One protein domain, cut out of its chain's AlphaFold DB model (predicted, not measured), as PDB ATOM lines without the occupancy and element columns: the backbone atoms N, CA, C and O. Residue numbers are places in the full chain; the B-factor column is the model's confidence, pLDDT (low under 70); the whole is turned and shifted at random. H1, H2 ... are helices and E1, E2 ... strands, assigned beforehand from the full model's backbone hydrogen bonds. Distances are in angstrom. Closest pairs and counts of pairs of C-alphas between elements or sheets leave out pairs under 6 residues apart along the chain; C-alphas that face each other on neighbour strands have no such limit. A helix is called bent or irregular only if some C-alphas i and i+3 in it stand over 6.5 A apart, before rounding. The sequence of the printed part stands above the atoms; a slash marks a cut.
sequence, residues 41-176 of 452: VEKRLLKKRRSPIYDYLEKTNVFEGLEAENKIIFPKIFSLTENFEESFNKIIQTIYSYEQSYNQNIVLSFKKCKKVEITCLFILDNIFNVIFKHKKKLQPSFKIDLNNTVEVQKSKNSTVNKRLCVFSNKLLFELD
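Overview. This is residues 41 to 176 of the 452 residues of an uncharacterized protein of Algibacter sp. ZY111 (UniProt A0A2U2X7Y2). A small three-stranded parallel sheet forms a wall with one helix, H3, packed along one face; the longest helix, H4, lies side by side with H3, and no helix covers the sheet's other face. The short helix H2 runs steeply to H3 and H4, while the small helices H1 and H5 sit near opposite ends of the longest axis. The printed part has 136 residues with five named helices and three named strands, in the order H1 H2 E1 H3 E2 H4 E3 H5, and the sheet's order is E1 E2 E3. The class is mostly helix, and the whole is compact, with a radius of gyration of the C-alphas of 15.2 A and spans of 47 by 31 by 20 A.

Along the chain. Find C-alpha 41 at (-8.480, -109.387, -115.271), where H1 begins; it runs to residue 46. H2 follows at residues 52 to 59, then E1 at 71 to 73. From C-alpha 84 at (-39.545, -92.921, -99.637), H3 runs 24.0 A to residue 100. E2 is residues 105 to 109, 12.4 A long. H4, residues 118 to 141, covers 35.6 A and is irregular: C-alphas 137 and 140 are 7.1 A apart. E3 is residues 149 to 153, 13.1 A, and H5 is residues 158 to 164, ending at (-46.197, -105.315, -111.854).

Arrangement. Start at the sheet, where N 72 and O 107 of E1 and E2 are 2.8 A apart, and N 106 and O 149 of E2 and E3 are 2.9 A apart, both within hydrogen-bond range. E1, H3, E2 and E2, H4, E3 are strand-helix-strand units, parallel neighbour strands with a helix between, each with a right-handed crossover. H3 is on the sheet at a height of 9.7 A, over E1 and E2, making two layers, a helix on one face of a sheet; its closest C-alphas to E1 are those of Thr 94 and Ile 72, 6.5 A. H4 touches H3 with its residues 120 to 131 alone, the same way at a shallow tilt of 12 degrees; the closest C-alphas are those of Ile 91 and Leu 124, 6.0 A. H2 touches H4 at Ile 53 and Ile 127, whose C-alphas are 7.7 A apart. H5 is close to H4 but not clearly touching, with C-alphas 118 and 163 6.9 A apart. H1 and H2 are apart. Every O i to N i+4 pair is within hydrogen-bond range in H1, H2, H3 and H5, and 18 of 20 are in H4.

Size, cuts and confidence. The C-alphas farthest apart are those of Val 41 and Asp 176, 48.5 A. The printed part has no cut; the link from H2 to E1, 11 residues, is long. Look last at residues 165 to 176, which hold no named element; residues 168 to 176 are under 70 in pLDDT, against a mean of 89.4 for the printed part.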
ATOM      1  N   VAL A  41      -8.877-110.575-114.497       84.44
ATOM      2  CA  VAL A  41      -8.480-109.387-115.271       84.44
ATOM      3  C   VAL A  41      -9.711-108.704-115.868       84.44
ATOM      4  O   VAL A  41      -9.879-107.499-115.685       84.44
ATOM      5  N   GLU A  42     -10.614-109.461-116.493       86.81
ATOM      6  CA  GLU A  42     -11.869-108.949-117.055       86.81
ATOM      7  C   GLU A  42     -12.730-108.260-115.987       86.81
ATOM      8  O   GLU A  42     -13.146-107.117-116.176       86.81
ATOM      9  N   LYS A  43     -12.899-108.875-114.807       83.81
ATOM     10  CA  LYS A  43     -13.604-108.256-113.669       83.81
ATOM     11  C   LYS A  43     -12.983-106.925-113.234       83.81
ATOM     12  O   LYS A  43     -13.710-105.989-112.909       83.81
ATOM     13  N   ARG A  44     -11.650-106.803-113.234       85.25
ATOM     14  CA  ARG A  44     -10.965-105.534-112.912       85.25
ATOM     15  C   ARG A  44     -11.190-104.466-113.982       85.25
ATOM     16  O   ARG A  44     -11.307-103.294-113.640       85.25
ATOM     17  N   LEU A  45     -11.251-104.853-115.255       86.69
ATOM     18  CA  LEU A  45     -11.540-103.935-116.359       86.69
ATOM     19  C   LEU A  45     -12.988-103.439-116.318       86.69
ATOM     20  O   LEU A  45     -13.227-102.258-116.554       86.69
ATOM     21  N   LEU A  46     -13.938-104.308-115.970       86.44
ATOM     22  CA  LEU A  46     -15.355-103.949-115.863       86.44
ATOM     23  C   LEU A  46     -15.612-102.915-114.769       86.44
ATOM     24  O   LEU A  46     -16.377-101.983-114.994       86.44
ATOM     25  N   LYS A  47     -14.874-102.978-113.653       82.94
ATOM     26  CA  LYS A  47     -14.900-101.922-112.625       82.94
ATOM     27  C   LYS A  47     -14.544-100.530-113.165       82.94
ATOM     28  O   LYS A  47     -14.944 -99.541-112.569       82.94
ATOM     29  N   LYS A  48     -13.804-100.442-114.276       85.38
ATOM     30  CA  LYS A  48     -13.433 -99.177-114.935       85.38
ATOM     31  C   LYS A  48     -14.346 -98.801-116.107       85.38
ATOM     32  O   LYS A  48     -14.161 -97.741-116.692       85.38
ATOM     33  N   ARG A  49     -15.269 -99.678-116.507       87.62
ATOM     34  CA  ARG A  49     -16.139 -99.509-117.684       87.62
ATOM     35  C   ARG A  49     -17.613 -99.583-117.289       87.62
ATOM     36  O   ARG A  49     -18.404-100.241-117.960       87.62
ATOM     37  N   ARG A  50     -17.969 -98.929-116.190       87.44
ATOM     38  CA  ARG A  50     -19.342 -98.890-115.681       87.44
ATOM     39  C   ARG A  50     -20.205 -97.962-116.527       87.44
ATOM     40  O   ARG A  50     -19.701 -97.217-117.369       87.44
ATOM     41  N   SER A  51     -21.518 -98.092-116.379       87.44
ATOM     42  CA  SER A  51     -22.439 -97.195-117.083       87.44
ATOM     43  C   SER A  51     -22.328 -95.760-116.535       87.44
ATOM     44  O   SER A  51     -22.130 -95.596-115.328       87.44
ATOM     45  N   PRO A  52     -22.505 -94.712-117.366       87.81
ATOM     46  CA  PRO A  52     -22.426 -93.321-116.904       87.81
ATOM     47  C   PRO A  52     -23.388 -93.013-115.751       87.81
ATOM     48  O   PRO A  52     -23.022 -92.337-114.793       87.81
ATOM     49  N   ILE A  53     -24.601 -93.568-115.810       88.25
ATOM     50  CA  ILE A  53     -25.595 -93.438-114.743       88.25
ATOM     51  C   ILE A  53     -25.117 -94.067-113.430       88.25
ATOM     52  O   ILE A  53     -25.308 -93.482-112.368       88.25
ATOM     53  N   TYR A  54     -24.453 -95.225-113.484       91.31
ATOM     54  CA  TYR A  54     -23.909 -95.866-112.294       91.31
ATOM     55  C   TYR A  54     -22.779 -95.032-111.690       91.31
ATOM     56  O   TYR A  54     -22.774 -94.803-110.486       91.31
ATOM     57  N   ASP A  55     -21.856 -94.534-112.518       90.62
ATOM     58  CA  ASP A  55     -20.765 -93.673-112.048       90.62
ATOM     59  C   ASP A  55     -21.297 -92.359-111.444       90.62
ATOM     60  O   ASP A  55     -20.738 -91.852-110.473       90.62
ATOM     61  N   TYR A  56     -22.388 -91.805-111.981       91.38
ATOM     62  CA  TYR A  56     -23.066 -90.655-111.380       91.38
ATOM     63  C   TYR A  56     -23.669 -90.992-110.010       91.38
ATOM     64  O   TYR A  56     -23.421 -90.284-109.036       91.38
ATOM     65  N   LEU A  57     -24.417 -92.094-109.913       92.31
ATOM     66  CA  LEU A  57     -25.007 -92.532-108.648       92.31
ATOM     67  C   LEU A  57     -23.920 -92.826-107.602       92.31
ATOM     68  O   LEU A  57     -24.048 -92.408-106.455       92.31
ATOM     69  N   GLU A  58     -22.798 -93.429-107.990       92.06
ATOM     70  CA  GLU A  58     -21.670 -93.642-107.079       92.06
ATOM     71  C   GLU A  58     -21.109 -92.320-106.529       92.06
ATOM     72  O   GLU A  58     -20.904 -92.208-105.326       92.06
ATOM     73  N   LYS A  59     -20.957 -91.285-107.367       92.00
ATOM     74  CA  LYS A  59     -20.492 -89.948-106.936       92.00
ATOM     75  C   LYS A  59     -21.448 -89.232-105.984       92.00
ATOM     76  O   LYS A  59     -21.025 -88.337-105.262       92.00
ATOM     77  N   THR A  60     -22.726 -89.605-105.993       90.00
ATOM     78  CA  THR A  60     -23.733 -89.077-105.055       90.00
ATOM     79  C   THR A  60     -23.791 -89.868-103.745       90.00
ATOM     80  O   THR A  60     -24.670 -89.621-102.924       90.00
ATOM     81  N   ASN A  61     -22.867 -90.817-103.541       91.25
ATOM     82  CA  ASN A  61     -22.750 -91.681-102.363       91.25
ATOM     83  C   ASN A  61     -24.005 -92.518-102.058       91.25
ATOM     84  O   ASN A  61     -24.139 -93.071-100.970       91.25
ATOM     85  N   VAL A  62     -24.931 -92.691-103.013       93.38
ATOM     86  CA  VAL A  62     -26.156 -93.466-102.744       93.38
ATOM     87  C   VAL A  62     -25.879 -94.955-102.518       93.38
ATOM     88  O   VAL A  62     -26.704 -95.621-101.897       93.38
ATOM     89  N   PHE A  63     -24.733 -95.459-102.991       94.31
ATOM     90  CA  PHE A  63     -24.289 -96.850-102.847       94.31
ATOM     91  C   PHE A  63     -23.438 -97.124-101.597       94.31
ATOM     92  O   PHE A  63     -22.948 -98.242-101.434       94.31
ATOM     93  N   GLU A  64     -23.217 -96.129-100.737       92.25
ATOM     94  CA  GLU A  64     -22.381 -96.290 -99.548       92.25
ATOM     95  C   GLU A  64     -22.933 -97.380 -98.610       92.25
ATOM     96  O   GLU A  64     -24.129 -97.429 -98.323       92.25
ATOM     97  N   GLY A  65     -22.054 -98.285 -98.162       91.56
ATOM     98  CA  GLY A  65     -22.401 -99.376 -97.245       91.56
ATOM     99  C   GLY A  65     -23.214-100.528 -97.850       91.56
ATOM    100  O   GLY A  65     -23.630-101.413 -97.106       91.56
ATOM    101  N   LEU A  66     -23.452-100.546 -99.167       95.38
ATOM    102  CA  LEU A  66     -24.207-101.622 -99.813       95.38
ATOM    103  C   LEU A  66     -23.326-102.821-100.175       95.38
ATOM    104  O   LEU A  66     -22.209-102.675-100.675       95.38
ATOM    105  N   GLU A  67     -23.886-104.018-100.014       95.00
ATOM    106  CA  GLU A  67     -23.322-105.275-100.507       95.00
ATOM    107  C   GLU A  67     -24.212-105.850-101.609       95.00
ATOM    108  O   GLU A  67     -25.420-105.642-101.609       95.00
ATOM    109  N   ALA A  68     -23.641-106.559-102.584       94.06
ATOM    110  CA  ALA A  68     -24.429-107.105-103.687       94.06
ATOM    111  C   ALA A  68     -25.305-108.277-103.214       94.06
ATOM    112  O   ALA A  68     -24.807-109.247-102.644       94.06
ATOM    113  N   GLU A  69     -26.603-108.217-103.512       95.81
ATOM    114  CA  GLU A  69     -27.585-109.233-103.135       95.81
ATOM    115  C   GLU A  69     -28.178-109.920-104.372       95.81
ATOM    116  O   GLU A  69     -28.691-109.275-105.285       95.81
ATOM    117  N   ASN A  70     -28.223-111.252-104.365       94.69
ATOM    118  CA  ASN A  70     -28.920-112.015-105.408       94.69
ATOM    119  C   ASN A  70     -30.445-112.052-105.205       94.69
ATOM    120  O   ASN A  70     -31.171-112.523-106.077       94.69
ATOM    121  N   LYS A  71     -30.959-111.592-104.060       97.12
ATOM    122  CA  LYS A  71     -32.395-111.577-103.766       97.12
ATOM    123  C   LYS A  71     -32.784-110.303-103.034       97.12
ATOM    124  O   LYS A  71     -32.598-110.208-101.827       97.12
ATOM    125  N   ILE A  72     -33.429-109.389-103.747       96.81
ATOM    126  CA  ILE A  72     -33.949-108.148-103.184       96.81
ATOM    127  C   ILE A  72     -35.404-108.352-102.764       96.81
ATOM    128  O   ILE A  72     -36.260-108.730-103.565       96.81
ATOM    129  N   ILE A  73     -35.697-108.095-101.490       97.56
ATOM    130  CA  ILE A  73     -37.058-108.132-100.944       97.56
ATOM    131  C   ILE A  73     -37.595-106.703-100.870       97.56
ATOM    132  O   ILE A  73     -37.034-105.873-100.151       97.56
ATOM    133  N   PHE A  74     -38.682-106.433-101.590       97.44
ATOM    134  CA  PHE A  74     -39.344-105.130-101.590       97.44
ATOM    135  C   PHE A  74     -40.245-104.943-100.354       97.44
ATOM    136  O   PHE A  74     -40.763-105.927 -99.805       97.44
ATOM    137  N   PRO A  75     -40.424-103.690 -99.898       97.81
ATOM    138  CA  PRO A  75     -41.146-103.382 -98.670       97.81
ATOM    139  C   PRO A  75     -42.652-103.603 -98.802       97.81
ATOM    140  O   PRO A  75     -43.201-103.714 -99.899       97.81
ATOM    141  N   LYS A  76     -43.363-103.627 -97.668       98.06
ATOM    142  CA  LYS A  76     -44.830-103.772 -97.652       98.06
ATOM    143  C   LYS A  76     -45.518-102.654 -98.449       98.06
ATOM    144  O   LYS A  76     -46.495-102.924 -99.146       98.06
ATOM    145  N   ILE A  77     -45.009-101.431 -98.347       98.31
ATOM    146  CA  ILE A  77     -45.438-100.269 -99.128       98.31
ATOM    147  C   ILE A  77     -44.233 -99.847 -99.963       98.31
ATOM    148  O   ILE A  77     -43.278 -99.301 -99.417       98.31
ATOM    149  N   PHE A  78     -44.255-100.158-101.259       97.88
ATOM    150  CA  PHE A  78     -43.195 -99.789-102.195       97.88
ATOM    151  C   PHE A  78     -43.613 -98.538-102.971       97.88
ATOM    152  O   PHE A  78     -44.196 -98.621-104.052       97.88
ATOM    153  N   SER A  79     -43.378 -97.375-102.370       97.19
ATOM    154  CA  SER A  79     -43.892 -96.076-102.809       97.19
ATOM    155  C   SER A  79     -42.921 -94.964-102.429       97.19
ATOM    156  O   SER A  79     -42.458 -94.915-101.290       97.19
ATOM    157  N   LEU A  80     -42.652 -94.049-103.362       96.75
ATOM    158  CA  LEU A  80     -41.818 -92.871-103.104       96.75
ATOM    159  C   LEU A  80     -42.576 -91.781-102.345       96.75
ATOM    160  O   LEU A  80     -41.950 -90.921-101.736       96.75
ATOM    161  N   THR A  81     -43.907 -91.821-102.363       96.06
ATOM    162  CA  THR A  81     -44.762 -90.808-101.731       96.06
ATOM    163  C   THR A  81     -45.166 -91.130-100.295       96.06
ATOM    164  O   THR A  81     -45.489 -90.209 -99.540       96.06
ATOM    165  N   GLU A  82     -45.161 -92.414 -99.920       95.94
ATOM    166  CA  GLU A  82     -45.553 -92.904 -98.587       95.94
ATOM    167  C   GLU A  82     -44.414 -93.584 -97.822       95.94
ATOM    168  O   GLU A  82     -44.439 -93.608 -96.596       95.94
ATOM    169  N   ASN A  83     -43.427 -94.157 -98.515       97.06
ATOM    170  CA  ASN A  83     -42.323 -94.887 -97.890       97.06
ATOM    171  C   ASN A  83     -41.009 -94.650 -98.647       97.06
ATOM    172  O   ASN A  83     -40.377 -95.589 -99.147       97.06
ATOM    173  N   PHE A  84     -40.645 -93.371 -98.787       97.06
ATOM    174  CA  PHE A  84     -39.545 -92.921 -99.637       97.06
ATOM    175  C   PHE A  84     -38.228 -93.637 -99.332       97.06
ATOM    176  O   PHE A  84     -37.635 -94.228-100.228       97.06
ATOM    177  N   GLU A  85     -37.782 -93.606 -98.076       95.38
ATOM    178  CA  GLU A  85     -36.440 -94.050 -97.700       95.38
ATOM    179  C   GLU A  85     -36.230 -95.545 -97.967       95.38
ATOM    180  O   GLU A  85     -35.298 -95.928 -98.677       95.38
ATOM    181  N   GLU A  86     -37.132 -96.399 -97.474       96.94
ATOM    182  CA  GLU A  86     -37.037 -97.845 -97.676       96.94
ATOM    183  C   GLU A  86     -37.199 -98.217 -99.160       96.94
ATOM    184  O   GLU A  86     -36.450 -99.046 -99.684       96.94
ATOM    185  N   SER A  87     -38.133 -97.570 -99.869       97.69
ATOM    186  CA  SER A  87     -38.379 -97.833-101.293       97.69
ATOM    187  C   SER A  87     -37.193 -97.414-102.159       97.69
ATOM    188  O   SER A  87     -36.716 -98.201-102.979       97.69
ATOM    189  N   PHE A  88     -36.674 -96.205-101.952       96.81
ATOM    190  CA  PHE A  88     -35.523 -95.694-102.684       96.81
ATOM    191  C   PHE A  88     -34.274 -96.533-102.400       96.81
ATOM    192  O   PHE A  88     -33.595 -96.948-103.338       96.81
ATOM    193  N   ASN A  89     -34.023 -96.904-101.139       96.00
ATOM    194  CA  ASN A  89     -32.914 -97.793-100.790       96.00
ATOM    195  C   ASN A  89     -33.021 -99.153-101.493       96.00
ATOM    196  O   ASN A  89     -32.014 -99.656-101.984       96.00
ATOM    197  N   LYS A  90     -34.220 -99.738-101.626       96.56
ATOM    198  CA  LYS A  90     -34.390-100.998-102.373       96.56
ATOM    199  C   LYS A  90     -34.192-100.847-103.879       96.56
ATOM    200  O   LYS A  90     -33.647-101.762-104.498       96.56
ATOM    201  N   ILE A  91     -34.556 -99.709-104.469       95.81
ATOM    202  CA  ILE A  91     -34.227 -99.398-105.870       95.81
ATOM    203  C   ILE A  91     -32.704 -99.338-106.049       95.81
ATOM    204  O   ILE A  91     -32.153-100.038-106.897       95.81
ATOM    205  N   ILE A  92     -32.015 -98.572-105.201       95.69
ATOM    206  CA  ILE A  92     -30.556 -98.412-105.240       95.69
ATOM    207  C   ILE A  92     -29.826 -99.742-104.991       95.69
ATOM    208  O   ILE A  92     -28.932-100.092-105.760       95.69
ATOM    209  N   GLN A  93     -30.254-100.527-104.000       96.38
ATOM    210  CA  GLN A  93     -29.740-101.874-103.724       96.38
ATOM    211  C   GLN A  93     -29.851-102.787-104.948       96.38
ATOM    212  O   GLN A  93     -28.933-103.545-105.266       96.38
ATOM    213  N   THR A  94     -30.975-102.704-105.655       94.56
ATOM    214  CA  THR A  94     -31.225-103.509-106.847       94.56
ATOM    215  C   THR A  94     -30.272-103.138-107.987       94.56
ATOM    216  O   THR A  94     -29.653-104.014-108.592       94.56
ATOM    217  N   ILE A  95     -30.110-101.837-108.243       93.19
ATOM    218  CA  ILE A  95     -29.186-101.297-109.252       93.19
ATOM    219  C   ILE A  95     -27.748-101.703-108.933       93.19
ATOM    220  O   ILE A  95     -27.032-102.207-109.799       93.19
ATOM    221  N   TYR A  96     -27.348-101.522-107.672       94.38
ATOM    222  CA  TYR A  96     -26.028-101.882-107.178       94.38
ATOM    223  C   TYR A  96     -25.736-103.368-107.388       94.38
ATOM    224  O   TYR A  96     -24.740-103.728-108.017       94.38
ATOM    225  N   SER A  97     -26.648-104.228-106.931       93.81
ATOM    226  CA  SER A  97     -26.513-105.682-107.037       93.81
ATOM    227  C   SER A  97     -26.397-106.135-108.491       93.81
ATOM    228  O   SER A  97     -25.560-106.979-108.813       93.81
ATOM    229  N   TYR A  98     -27.186-105.542-109.391       91.69
ATOM    230  CA  TYR A  98     -27.150-105.880-110.810       91.69
ATOM    231  C   TYR A  98     -25.868-105.439-111.504       91.69
ATOM    232  O   TYR A  98     -25.334-106.192-112.321       91.69
ATOM    233  N   GLU A  99     -25.345-104.251-111.203       90.50
ATOM    234  CA  GLU A  99     -24.086-103.807-111.802       90.50
ATOM    235  C   GLU A  99     -22.915-104.681-111.333       90.50
ATOM    236  O   GLU A  99     -22.126-105.138-112.162       90.50
ATOM    237  N   GLN A 100     -22.848-104.987-110.033       89.19
ATOM    238  CA  GLN A 100     -21.745-105.747-109.431       89.19
ATOM    239  C   GLN A 100     -21.752-107.245-109.775       89.19
ATOM    240  O   GLN A 100     -20.721-107.914-109.652       89.19
ATOM    241  N   SER A 101     -22.890-107.771-110.228       88.56
ATOM    242  CA  SER A 101     -23.057-109.185-110.569       88.56
ATOM    243  C   SER A 101     -22.838-109.463-112.060       88.56
ATOM    244  O   SER A 101     -23.133-108.622-112.916       88.56
ATOM    245  N   TYR A 102     -22.356-110.670-112.365       89.62
ATOM    246  CA  TYR A 102     -22.149-111.173-113.729       89.62
ATOM    247  C   TYR A 102     -22.624-112.622-113.820       89.62
ATOM    248  O   TYR A 102     -22.225-113.444-112.983       89.62
ATOM    249  N   ASN A 103     -23.434-112.934-114.833       89.44
ATOM    250  CA  ASN A 103     -24.031-114.254-115.029       89.44
ATOM    251  C   ASN A 103     -24.698-114.799-113.748       89.44
ATOM    252  O   ASN A 103     -24.474-115.941-113.344       89.44
ATOM    253  N   GLN A 104     -25.428-113.937-113.037       90.56
ATOM    254  CA  GLN A 104     -26.189-114.304-111.843       90.56
ATOM    255  C   GLN A 104     -27.688-114.231-112.116       90.56
ATOM    256  O   GLN A 104     -28.137-113.488-112.990       90.56
ATOM    257  N   ASN A 105     -28.457-114.963-111.310       92.25
ATOM    258  CA  ASN A 105     -29.896-114.767-111.217       92.25
ATOM    259  C   ASN A 105     -30.214-113.824-110.057       92.25
ATOM    260  O   ASN A 105     -29.904-114.133-108.905       92.25
ATOM    261  N   ILE A 106     -30.836-112.691-110.372       92.56
ATOM    262  CA  ILE A 106     -31.256-111.687-109.398       92.56
ATOM    263  C   ILE A 106     -32.765-111.788-109.217       92.56
ATOM    264  O   ILE A 106     -33.542-111.563-110.144       92.56
ATOM    265  N   VAL A 107     -33.180-112.114-107.996       94.50
ATOM    266  CA  VAL A 107     -34.580-112.308-107.625       94.50
ATOM    267  C   VAL A 107     -35.147-111.022-107.032       94.50
ATOM    268  O   VAL A 107     -34.730-110.576-105.964       94.50
ATOM    269  N   LEU A 108     -36.153-110.458-107.690       94.56
ATOM    270  CA  LEU A 108     -36.929-109.300-107.257       94.56
ATOM    271  C   LEU A 108     -38.216-109.780-106.582       94.56
ATOM    272  O   LEU A 108     -39.168-110.192-107.244       94.56
ATOM    273  N   SER A 109     -38.246-109.782-105.249       95.31
ATOM    274  CA  SER A 109     -39.332-110.391-104.479       95.31
ATOM    275  C   SER A 109     -40.348-109.370-103.975       95.31
ATOM    276  O   SER A 109     -40.097-108.662-103.000       95.31
ATOM    277  N   PHE A 110     -41.540-109.371-104.581       95.38
ATOM    278  CA  PHE A 110     -42.689-108.557-104.168       95.38
ATOM    279  C   PHE A 110     -43.654-109.312-103.240       95.38
ATOM    280  O   PHE A 110     -44.729-108.815-102.916       95.38
ATOM    281  N   LYS A 111     -43.276-110.503-102.750       94.75
ATOM    282  CA  LYS A 111     -44.125-111.378-101.912       94.75
ATOM    283  C   LYS A 111     -44.739-110.685-100.687       94.75
ATOM    284  O   LYS A 111     -45.810-111.091-100.240       94.75
ATOM    285  N   LYS A 112     -44.056-109.680-100.125       95.31
ATOM    286  CA  LYS A 112     -44.509-108.906 -98.955       95.31
ATOM    287  C   LYS A 112     -45.265-107.620 -99.323       95.31
ATOM    288  O   LYS A 112     -45.901-107.036 -98.445       95.31
ATOM    289  N   CYS A 113     -45.198-107.176-100.577       96.62
ATOM    290  CA  CYS A 113     -45.754-105.902-101.020       96.62
ATOM    291  C   CYS A 113     -47.281-105.941-100.995       96.62
ATOM    292  O   CYS A 113     -47.895-106.785-101.635       96.62
ATOM    293  N   LYS A 114     -47.902-104.998-100.295       96.00
ATOM    294  CA  LYS A 114     -49.351-104.764-100.321       96.00
ATOM    295  C   LYS A 114     -49.734-103.554-101.170       96.00
ATOM    296  O   LYS A 114     -50.895-103.420-101.523       96.00
ATOM    297  N   LYS A 115     -48.767-102.694-101.489       95.50
ATOM    298  CA  LYS A 115     -48.942-101.517-102.337       95.50
ATOM    299  C   LYS A 115     -47.667-101.261-103.128       95.50
ATOM    300  O   LYS A 115     -46.573-101.382-102.575       95.50
ATOM    301  N   VAL A 116     -47.827-100.910-104.399       95.00
ATOM    302  CA  VAL A 116     -46.738-100.487-105.279       95.00
ATOM    303  C   VAL A 116     -47.153 -99.238-106.040       95.00
ATOM    304  O   VAL A 116     -48.264 -99.160-106.562       95.00
ATOM    305  N   GLU A 117     -46.258 -98.264-106.086       95.50
ATOM    306  CA  GLU A 117     -46.402 -97.065-106.901       95.50
ATOM    307  C   GLU A 117     -45.691 -97.268-108.246       95.50
ATOM    308  O   GLU A 117     -44.593 -97.832-108.297       95.50
ATOM    309  N   ILE A 118     -46.301 -96.821-109.349       94.75
ATOM    310  CA  ILE A 118     -45.704 -96.977-110.686       94.75
ATOM    311  C   ILE A 118     -44.402 -96.186-110.805       94.75
ATOM    312  O   ILE A 118     -43.485 -96.648-111.474       94.75
ATOM    313  N   THR A 119     -44.258 -95.075-110.082       95.69
ATOM    314  CA  THR A 119     -43.017 -94.289-110.010       95.69
ATOM    315  C   THR A 119     -41.814 -95.131-109.586       95.69
ATOM    316  O   THR A 119     -40.761 -95.065-110.218       95.69
ATOM    317  N   CYS A 120     -41.971 -96.002-108.585       96.06
ATOM    318  CA  CYS A 120     -40.926 -96.933-108.166       96.06
ATOM    319  C   CYS A 120     -40.526 -97.897-109.297       96.06
ATOM    320  O   CYS A 120     -39.338 -98.113-109.546       96.06
ATOM    321  N   LEU A 121     -41.518 -98.472-109.987       94.00
ATOM    322  CA  LEU A 121     -41.299 -99.404-111.100       94.00
ATOM    323  C   LEU A 121     -40.680 -98.706-112.313       94.00
ATOM    324  O   LEU A 121     -39.826 -99.280-112.986       94.00
ATOM    325  N   PHE A 122     -41.082 -97.464-112.567       94.88
ATOM    326  CA  PHE A 122     -40.563 -96.606-113.622       94.88
ATOM    327  C   PHE A 122     -39.068 -96.337-113.444       94.88
ATOM    328  O   PHE A 122     -38.304 -96.552-114.389       94.88
ATOM    329  N   ILE A 123     -38.640 -95.920-112.247       94.56
ATOM    330  CA  ILE A 123     -37.219 -95.694-111.950       94.56
ATOM    331  C   ILE A 123     -36.441 -96.998-112.114       94.56
ATOM    332  O   ILE A 123     -35.430 -97.034-112.818       94.56
ATOM    333  N   LEU A 124     -36.936 -98.072-111.495       91.94
ATOM    334  CA  LEU A 124     -36.277 -99.370-111.519       91.94
ATOM    335  C   LEU A 124     -36.052 -99.859-112.955       91.94
ATOM    336  O   LEU A 124     -34.934-100.217-113.316       91.94
ATOM    337  N   ASP A 125     -37.091 -99.826-113.790       89.19
ATOM    338  CA  ASP A 125     -37.019-100.319-115.163       89.19
ATOM    339  C   ASP A 125     -36.153 -99.428-116.065       89.19
ATOM    340  O   ASP A 125     -35.361 -99.932-116.862       89.19
ATOM    341  N   ASN A 126     -36.235 -98.099-115.947       89.56
ATOM    342  CA  ASN A 126     -35.415 -97.218-116.784       89.56
ATOM    343  C   ASN A 126     -33.923 -97.358-116.470       89.56
ATOM    344  O   ASN A 126     -33.127 -97.529-117.395       89.56
ATOM    345  N   ILE A 127     -33.539 -97.379-115.191       87.94
ATOM    346  CA  ILE A 127     -32.128 -97.532-114.814       87.94
ATOM    347  C   ILE A 127     -31.617 -98.925-115.194       87.94
ATOM    348  O   ILE A 127     -30.531 -99.048-115.768       87.94
ATOM    349  N   PHE A 128     -32.414 -99.973-114.957       85.88
ATOM    350  CA  PHE A 128     -32.060-101.319-115.402       85.88
ATOM    351  C   PHE A 128     -31.820-101.389-116.903       85.88
ATOM    352  O   PHE A 128     -30.819-101.957-117.334       85.88
ATOM    353  N   ASN A 129     -32.703-100.795-117.706       86.56
ATOM    354  CA  ASN A 129     -32.564-100.805-119.157       86.56
ATOM    355  C   ASN A 129     -31.296-100.083-119.625       86.56
ATOM    356  O   ASN A 129     -30.666-100.535-120.584       86.56
ATOM    357  N   VAL A 130     -30.898 -98.993-118.965       88.38
ATOM    358  CA  VAL A 130     -29.643 -98.284-119.271       88.38
ATOM    359  C   VAL A 130     -28.440 -99.180-118.989       88.38
ATOM    360  O   VAL A 130     -27.598 -99.376-119.869       88.38
ATOM    361  N   ILE A 131     -28.388 -99.781-117.801       89.19
ATOM    362  CA  ILE A 131     -27.287-100.657-117.389       89.19
ATOM    363  C   ILE A 131     -27.211-101.903-118.277       89.19
ATOM    364  O   ILE A 131     -26.141-102.254-118.775       89.19
ATOM    365  N   PHE A 132     -28.349-102.545-118.542       88.12
ATOM    366  CA  PHE A 132     -28.433-103.710-119.415       88.12
ATOM    367  C   PHE A 132     -27.934-103.398-120.830       88.12
ATOM    368  O   PHE A 132     -27.095-104.124-121.367       88.12
ATOM    369  N   LYS A 133     -28.388-102.289-121.436       89.56
ATOM    370  CA  LYS A 133     -27.922-101.859-122.766       89.56
ATOM    371  C   LYS A 133     -26.416-101.596-122.778       89.56
ATOM    372  O   LYS A 133     -25.744-101.975-123.738       89.56
ATOM    373  N   HIS A 134     -25.886-100.985-121.719       90.69
ATOM    374  CA  HIS A 134     -24.453-100.736-121.571       90.69
ATOM    375  C   HIS A 134     -23.649-102.040-121.493       90.69
ATOM    376  O   HIS A 134     -22.727-102.239-122.287       90.69
ATOM    377  N   LYS A 135     -24.045-102.981-120.626       89.81
ATOM    378  CA  LYS A 135     -23.409-104.305-120.524       89.81
ATOM    379  C   LYS A 135     -23.485-105.078-121.841       89.81
ATOM    380  O   LYS A 135     -22.472-105.602-122.297       89.81
ATOM    381  N   LYS A 136     -24.636-105.062-122.519       90.62
ATOM    382  CA  LYS A 136     -24.805-105.687-123.840       90.62
ATOM    383  C   LYS A 136     -23.850-105.106-124.887       90.62
ATOM    384  O   LYS A 136     -23.303-105.856-125.690       90.62
ATOM    385  N   LYS A 137     -23.613-103.789-124.869       92.25
ATOM    386  CA  LYS A 137     -22.637-103.127-125.751       92.25
ATOM    387  C   LYS A 137     -21.198-103.546-125.439       92.25
ATOM    388  O   LYS A 137     -20.390-103.660-126.354       92.25
ATOM    389  N   LEU A 138     -20.876-103.772-124.166       91.38
ATOM    390  CA  LEU A 138     -19.551-104.224-123.740       91.38
ATOM    391  C   LEU A 138     -19.306-105.713-123.996       91.38
ATOM    392  O   LEU A 138     -18.158-106.077-124.235       91.38
ATOM    393  N   GLN A 139     -20.350-106.548-123.982       91.38
ATOM    394  CA  GLN A 139     -20.262-108.012-124.069       91.38
ATOM    395  C   GLN A 139     -19.269-108.543-125.120       91.38
ATOM    396  O   GLN A 139     -18.501-109.434-124.769       91.38
ATOM    397  N   PRO A 140     -19.192-108.016-126.363       91.19
ATOM    398  CA  PRO A 140     -18.249-108.529-127.363       91.19
ATOM    399  C   PRO A 140     -16.768-108.409-126.966       91.19
ATOM    400  O   PRO A 140     -15.924-109.094-127.530       91.19
ATOM    401  N   SER A 141     -16.440-107.531-126.011       88.25
ATOM    402  CA  SER A 141     -15.074-107.319-125.515       88.25
ATOM    403  C   SER A 141     -14.682-108.249-124.359       88.25
ATOM    404  O   SER A 141     -13.554-108.151-123.880       88.25
ATOM    405  N   PHE A 142     -15.593-109.098-123.874       85.75
ATOM    406  CA  PHE A 142     -15.401-109.898-122.662       85.75
ATOM    407  C   PHE A 142     -15.838-111.347-122.871       85.75
ATOM    408  O   PHE A 142     -16.828-111.621-123.550       85.75
ATOM    409  N   LYS A 143     -15.102-112.287-122.267       85.19
ATOM    410  CA  LYS A 143     -15.464-113.711-122.278       85.19
ATOM    411  C   LYS A 143     -16.476-114.058-121.200       85.19
ATOM    412  O   LYS A 143     -17.257-114.987-121.391       85.19
ATOM    413  N   ILE A 144     -16.452-113.359-120.065       86.88
ATOM    414  CA  ILE A 144     -17.503-113.515-119.062       86.88
ATOM    415  C   ILE A 144     -18.843-113.020-119.617       86.88
ATOM    416  O   ILE A 144     -18.904-111.984-120.281       86.88
ATOM    417  N   ASP A 145     -19.920-113.751-119.336       88.69
ATOM    418  CA  ASP A 145     -21.264-113.249-119.610       88.69
ATOM    419  C   ASP A 145     -21.583-112.143-118.605       88.69
ATOM    420  O   ASP A 145     -21.557-112.339-117.386       88.69
ATOM    421  N   LEU A 146     -21.807-110.947-119.134       89.38
ATOM    422  CA  LEU A 146     -22.075-109.757-118.348       89.38
ATOM    423  C   LEU A 146     -23.536-109.683-117.918       89.38
ATOM    424  O   LEU A 146     -23.850-108.963-116.969       89.38
ATOM    425  N   ASN A 147     -24.425-110.388-118.612       85.94
ATOM    426  CA  ASN A 147     -25.852-110.260-118.398       85.94
ATOM    427  C   ASN A 147     -26.277-111.094-117.193       85.94
ATOM    428  O   ASN A 147     -25.909-112.255-117.047       85.94
ATOM    429  N   ASN A 148     -27.082-110.483-116.330       88.25
ATOM    430  CA  ASN A 148     -27.771-111.194-115.264       88.25
ATOM    431  C   ASN A 148     -29.198-111.494-115.712       88.25
ATOM    432  O   ASN A 148     -29.829-110.670-116.389       88.25
ATOM    433  N   THR A 149     -29.720-112.642-115.296       88.50
ATOM    434  CA  THR A 149     -31.148-112.935-115.400       88.50
ATOM    435  C   THR A 149     -31.882-112.263-114.246       88.50
ATOM    436  O   THR A 149     -31.354-112.152-113.139       88.50
ATOM    437  N   VAL A 150     -33.101-111.796-114.509       89.12
ATOM    438  CA  VAL A 150     -33.960-111.182-113.493       89.12
ATOM    439  C   VAL A 150     -35.219-112.021-113.358       89.12
ATOM    440  O   VAL A 150     -35.977-112.168-114.317       89.12
ATOM    441  N   GLU A 151     -35.437-112.562-112.166       90.00
ATOM    442  CA  GLU A 151     -36.656-113.272-111.789       90.00
ATOM    443  C   GLU A 151     -37.517-112.342-110.934       90.00
ATOM    444  O   GLU A 151     -37.058-111.831-109.914       90.00
ATOM    445  N   VAL A 152     -38.780-112.141-111.307       90.69
ATOM    446  CA  VAL A 152     -39.726-111.366-110.495       90.69
ATOM    447  C   VAL A 152     -40.657-112.329-109.768       90.69
ATOM    448  O   VAL A 152     -41.320-113.148-110.396       90.69
ATOM    449  N   GLN A 153     -40.741-112.227-108.441       91.19
ATOM    450  CA  GLN A 153     -41.686-113.013-107.645       91.19
ATOM    451  C   GLN A 153     -42.909-112.178-107.286       91.19
ATOM    452  O   GLN A 153     -42.779-111.148-106.619       91.19
ATOM    453  N   LYS A 154     -44.088-112.677-107.677       89.38
ATOM    454  CA  LYS A 154     -45.382-112.025-107.453       89.38
ATOM    455  C   LYS A 154     -45.687-111.747-105.982       89.38
ATOM    456  O   LYS A 154     -45.246-112.465-105.076       89.38
ATOM    457  N   SER A 155     -46.490-110.713-105.763       91.94
ATOM    458  CA  SER A 155     -47.154-110.464-104.492       91.94
ATOM    459  C   SER A 155     -48.332-111.423-104.285       91.94
ATOM    460  O   SER A 155     -48.857-112.014-105.228       91.94
ATOM    461  N   LYS A 156     -48.774-111.556-103.032       89.69
ATOM    462  CA  LYS A 156     -50.087-112.129-102.695       89.69
ATOM    463  C   LYS A 156     -51.251-111.171-102.996       89.69
ATOM    464  O   LYS A 156     -52.395-111.593-102.952       89.69
ATOM    465  N   ASN A 157     -50.973-109.891-103.240       89.25
ATOM    466  CA  ASN A 157     -51.970-108.870-103.545       89.25
ATOM    467  C   ASN A 157     -52.131-108.721-105.074       89.25
ATOM    468  O   ASN A 157     -51.151-108.460-105.776       89.25
ATOM    469  N   SER A 158     -53.358-108.893-105.575       85.56
ATOM    470  CA  SER A 158     -53.696-108.829-107.005       85.56
ATOM    471  C   SER A 158     -53.455-107.441-107.600       85.56
ATOM    472  O   SER A 158     -52.824-107.343-108.649       85.56
ATOM    473  N   THR A 159     -53.848-106.369-106.906       86.19
ATOM    474  CA  THR A 159     -53.624-104.975-107.319       86.19
ATOM    475  C   THR A 159     -52.135-104.684-107.544       86.19
ATOM    476  O   THR A 159     -51.751-104.034-108.519       86.19
ATOM    477  N   VAL A 160     -51.263-105.206-106.671       90.44
ATOM    478  CA  VAL A 160     -49.806-105.114-106.844       90.44
ATOM    479  C   VAL A 160     -49.370-105.851-108.106       90.44
ATOM    480  O   VAL A 160     -48.624-105.289-108.900       90.44
ATOM    481  N   ASN A 161     -49.844-107.077-108.323       88.19
ATOM    482  CA  ASN A 161     -49.468-107.875-109.492       88.19
ATOM    483  C   ASN A 161     -49.927-107.237-110.814       88.19
ATOM    484  O   ASN A 161     -49.150-107.221-111.765       88.19
ATOM    485  N   LYS A 162     -51.118-106.626-110.851       85.69
ATOM    486  CA  LYS A 162     -51.606-105.841-111.999       85.69
ATOM    487  C   LYS A 162     -50.652-104.696-112.345       85.69
ATOM    488  O   LYS A 162     -50.255-104.540-113.496       85.69
ATOM    489  N   ARG A 163     -50.193-103.944-111.339       88.31
ATOM    490  CA  ARG A 163     -49.179-102.891-111.526       88.31
ATOM    491  C   ARG A 163     -47.799-103.453-111.888       88.31
ATOM    492  O   ARG A 163     -47.055-102.804-112.612       88.31
ATOM    493  N   LEU A 164     -47.443-104.658-111.443       88.31
ATOM    494  CA  LEU A 164     -46.197-105.315-111.854       88.31
ATOM    495  C   LEU A 164     -46.221-105.777-113.317       88.31
ATOM    496  O   LEU A 164     -45.156-105.857-113.915       88.31
ATOM    497  N   CYS A 165     -47.378-106.024-113.934       83.19
ATOM    498  CA  CYS A 165     -47.434-106.436-115.344       83.19
ATOM    499  C   CYS A 165     -46.915-105.379-116.327       83.19
ATOM    500  O   CYS A 165     -46.474-105.723-117.421       83.19
ATOM    501  N   VAL A 166     -46.896-104.100-115.939       80.19
ATOM    502  CA  VAL A 166     -46.268-103.049-116.755       80.19
ATOM    503  C   VAL A 166     -44.754-102.935-116.529       80.19
ATOM    504  O   VAL A 166     -44.073-102.196-117.245       80.19
ATOM    505  N   PHE A 167     -44.190-103.678-115.570       78.06
ATOM    506  CA  PHE A 167     -42.746-103.788-115.381       78.06
ATOM    507  C   PHE A 167     -42.150-104.704-116.461       78.06
ATOM    508  O   PHE A 167     -42.551-105.856-116.612       78.06
ATOM    509  N   SER A 168     -41.158-104.211-117.211       65.06
ATOM    510  CA  SER A 168     -40.418-104.955-118.252       65.06
ATOM    511  C   SER A 168     -41.211-105.451-119.481       65.06
ATOM    512  O   SER A 168     -40.666-106.216-120.278       65.06
ATOM    513  N   ASN A 169     -42.455-104.992-119.691       52.31
ATOM    514  CA  ASN A 169     -43.307-105.353-120.846       52.31
ATOM    515  C   ASN A 169     -43.506-106.868-121.053       52.31
ATOM    516  O   ASN A 169     -43.708-107.331-122.176       52.31
ATOM    517  N   LYS A 170     -43.447-107.655-119.983       52.19
ATOM    518  CA  LYS A 170     -43.810-109.069-120.016       52.19
ATOM    519  C   LYS A 170     -45.049-109.237-119.157       52.19
ATOM    520  O   LYS A 170     -45.101-108.684-118.063       52.19
ATOM    521  N   LEU A 171     -46.016-110.028-119.622       52.47
ATOM    522  CA  LEU A 171     -46.969-110.670-118.717       52.47
ATOM    523  C   LEU A 171     -46.131-111.556-117.791       52.47
ATOM    524  O   LEU A 171     -45.779-112.680-118.134       52.47
ATOM    525  N   LEU A 172     -45.683-110.979-116.673       58.19
ATOM    526  CA  LEU A 172     -44.811-111.659-115.717       58.19
ATOM    527  C   LEU A 172     -45.560-112.812-115.048       58.19
ATOM    528  O   LEU A 172     -44.944-113.794-114.641       58.19
ATOM    529  N   PHE A 173     -46.883-112.675-114.950       64.94
ATOM    530  CA  PHE A 173     -47.790-113.599-114.296       64.94
ATOM    531  C   PHE A 173     -49.115-113.636-115.060       64.94
ATOM    532  O   PHE A 173     -49.507-112.639-115.671       64.94
ATOM    533  N   GLU A 174     -49.823-114.757-114.970       62.81
ATOM    534  CA  GLU A 174     -51.259-114.787-115.243       62.81
ATOM    535  C   GLU A 174     -51.968-113.874-114.233       62.81
ATOM    536  O   GLU A 174     -51.642-113.880-113.037       62.81
ATOM    537  N   LEU A 175     -52.870-113.029-114.732       66.81
ATOM    538  CA  LEU A 175     -53.640-112.095-113.920       66.81
ATOM    539  C   LEU A 175     -55.006-112.697-113.608       66.81
ATOM    540  O   LEU A 175     -55.735-113.082-114.516       66.81
ATOM    541  N   ASP A 176     -55.360-112.703-112.327       64.31
ATOM    542  CA  ASP A 176     -56.739-112.910-111.902       64.31
ATOM    543  C   ASP A 176     -57.485-111.577-112.076       64.31
ATOM    544  O   ASP A 176     -57.035-110.539-111.568       64.31
TER     545      ASP A 176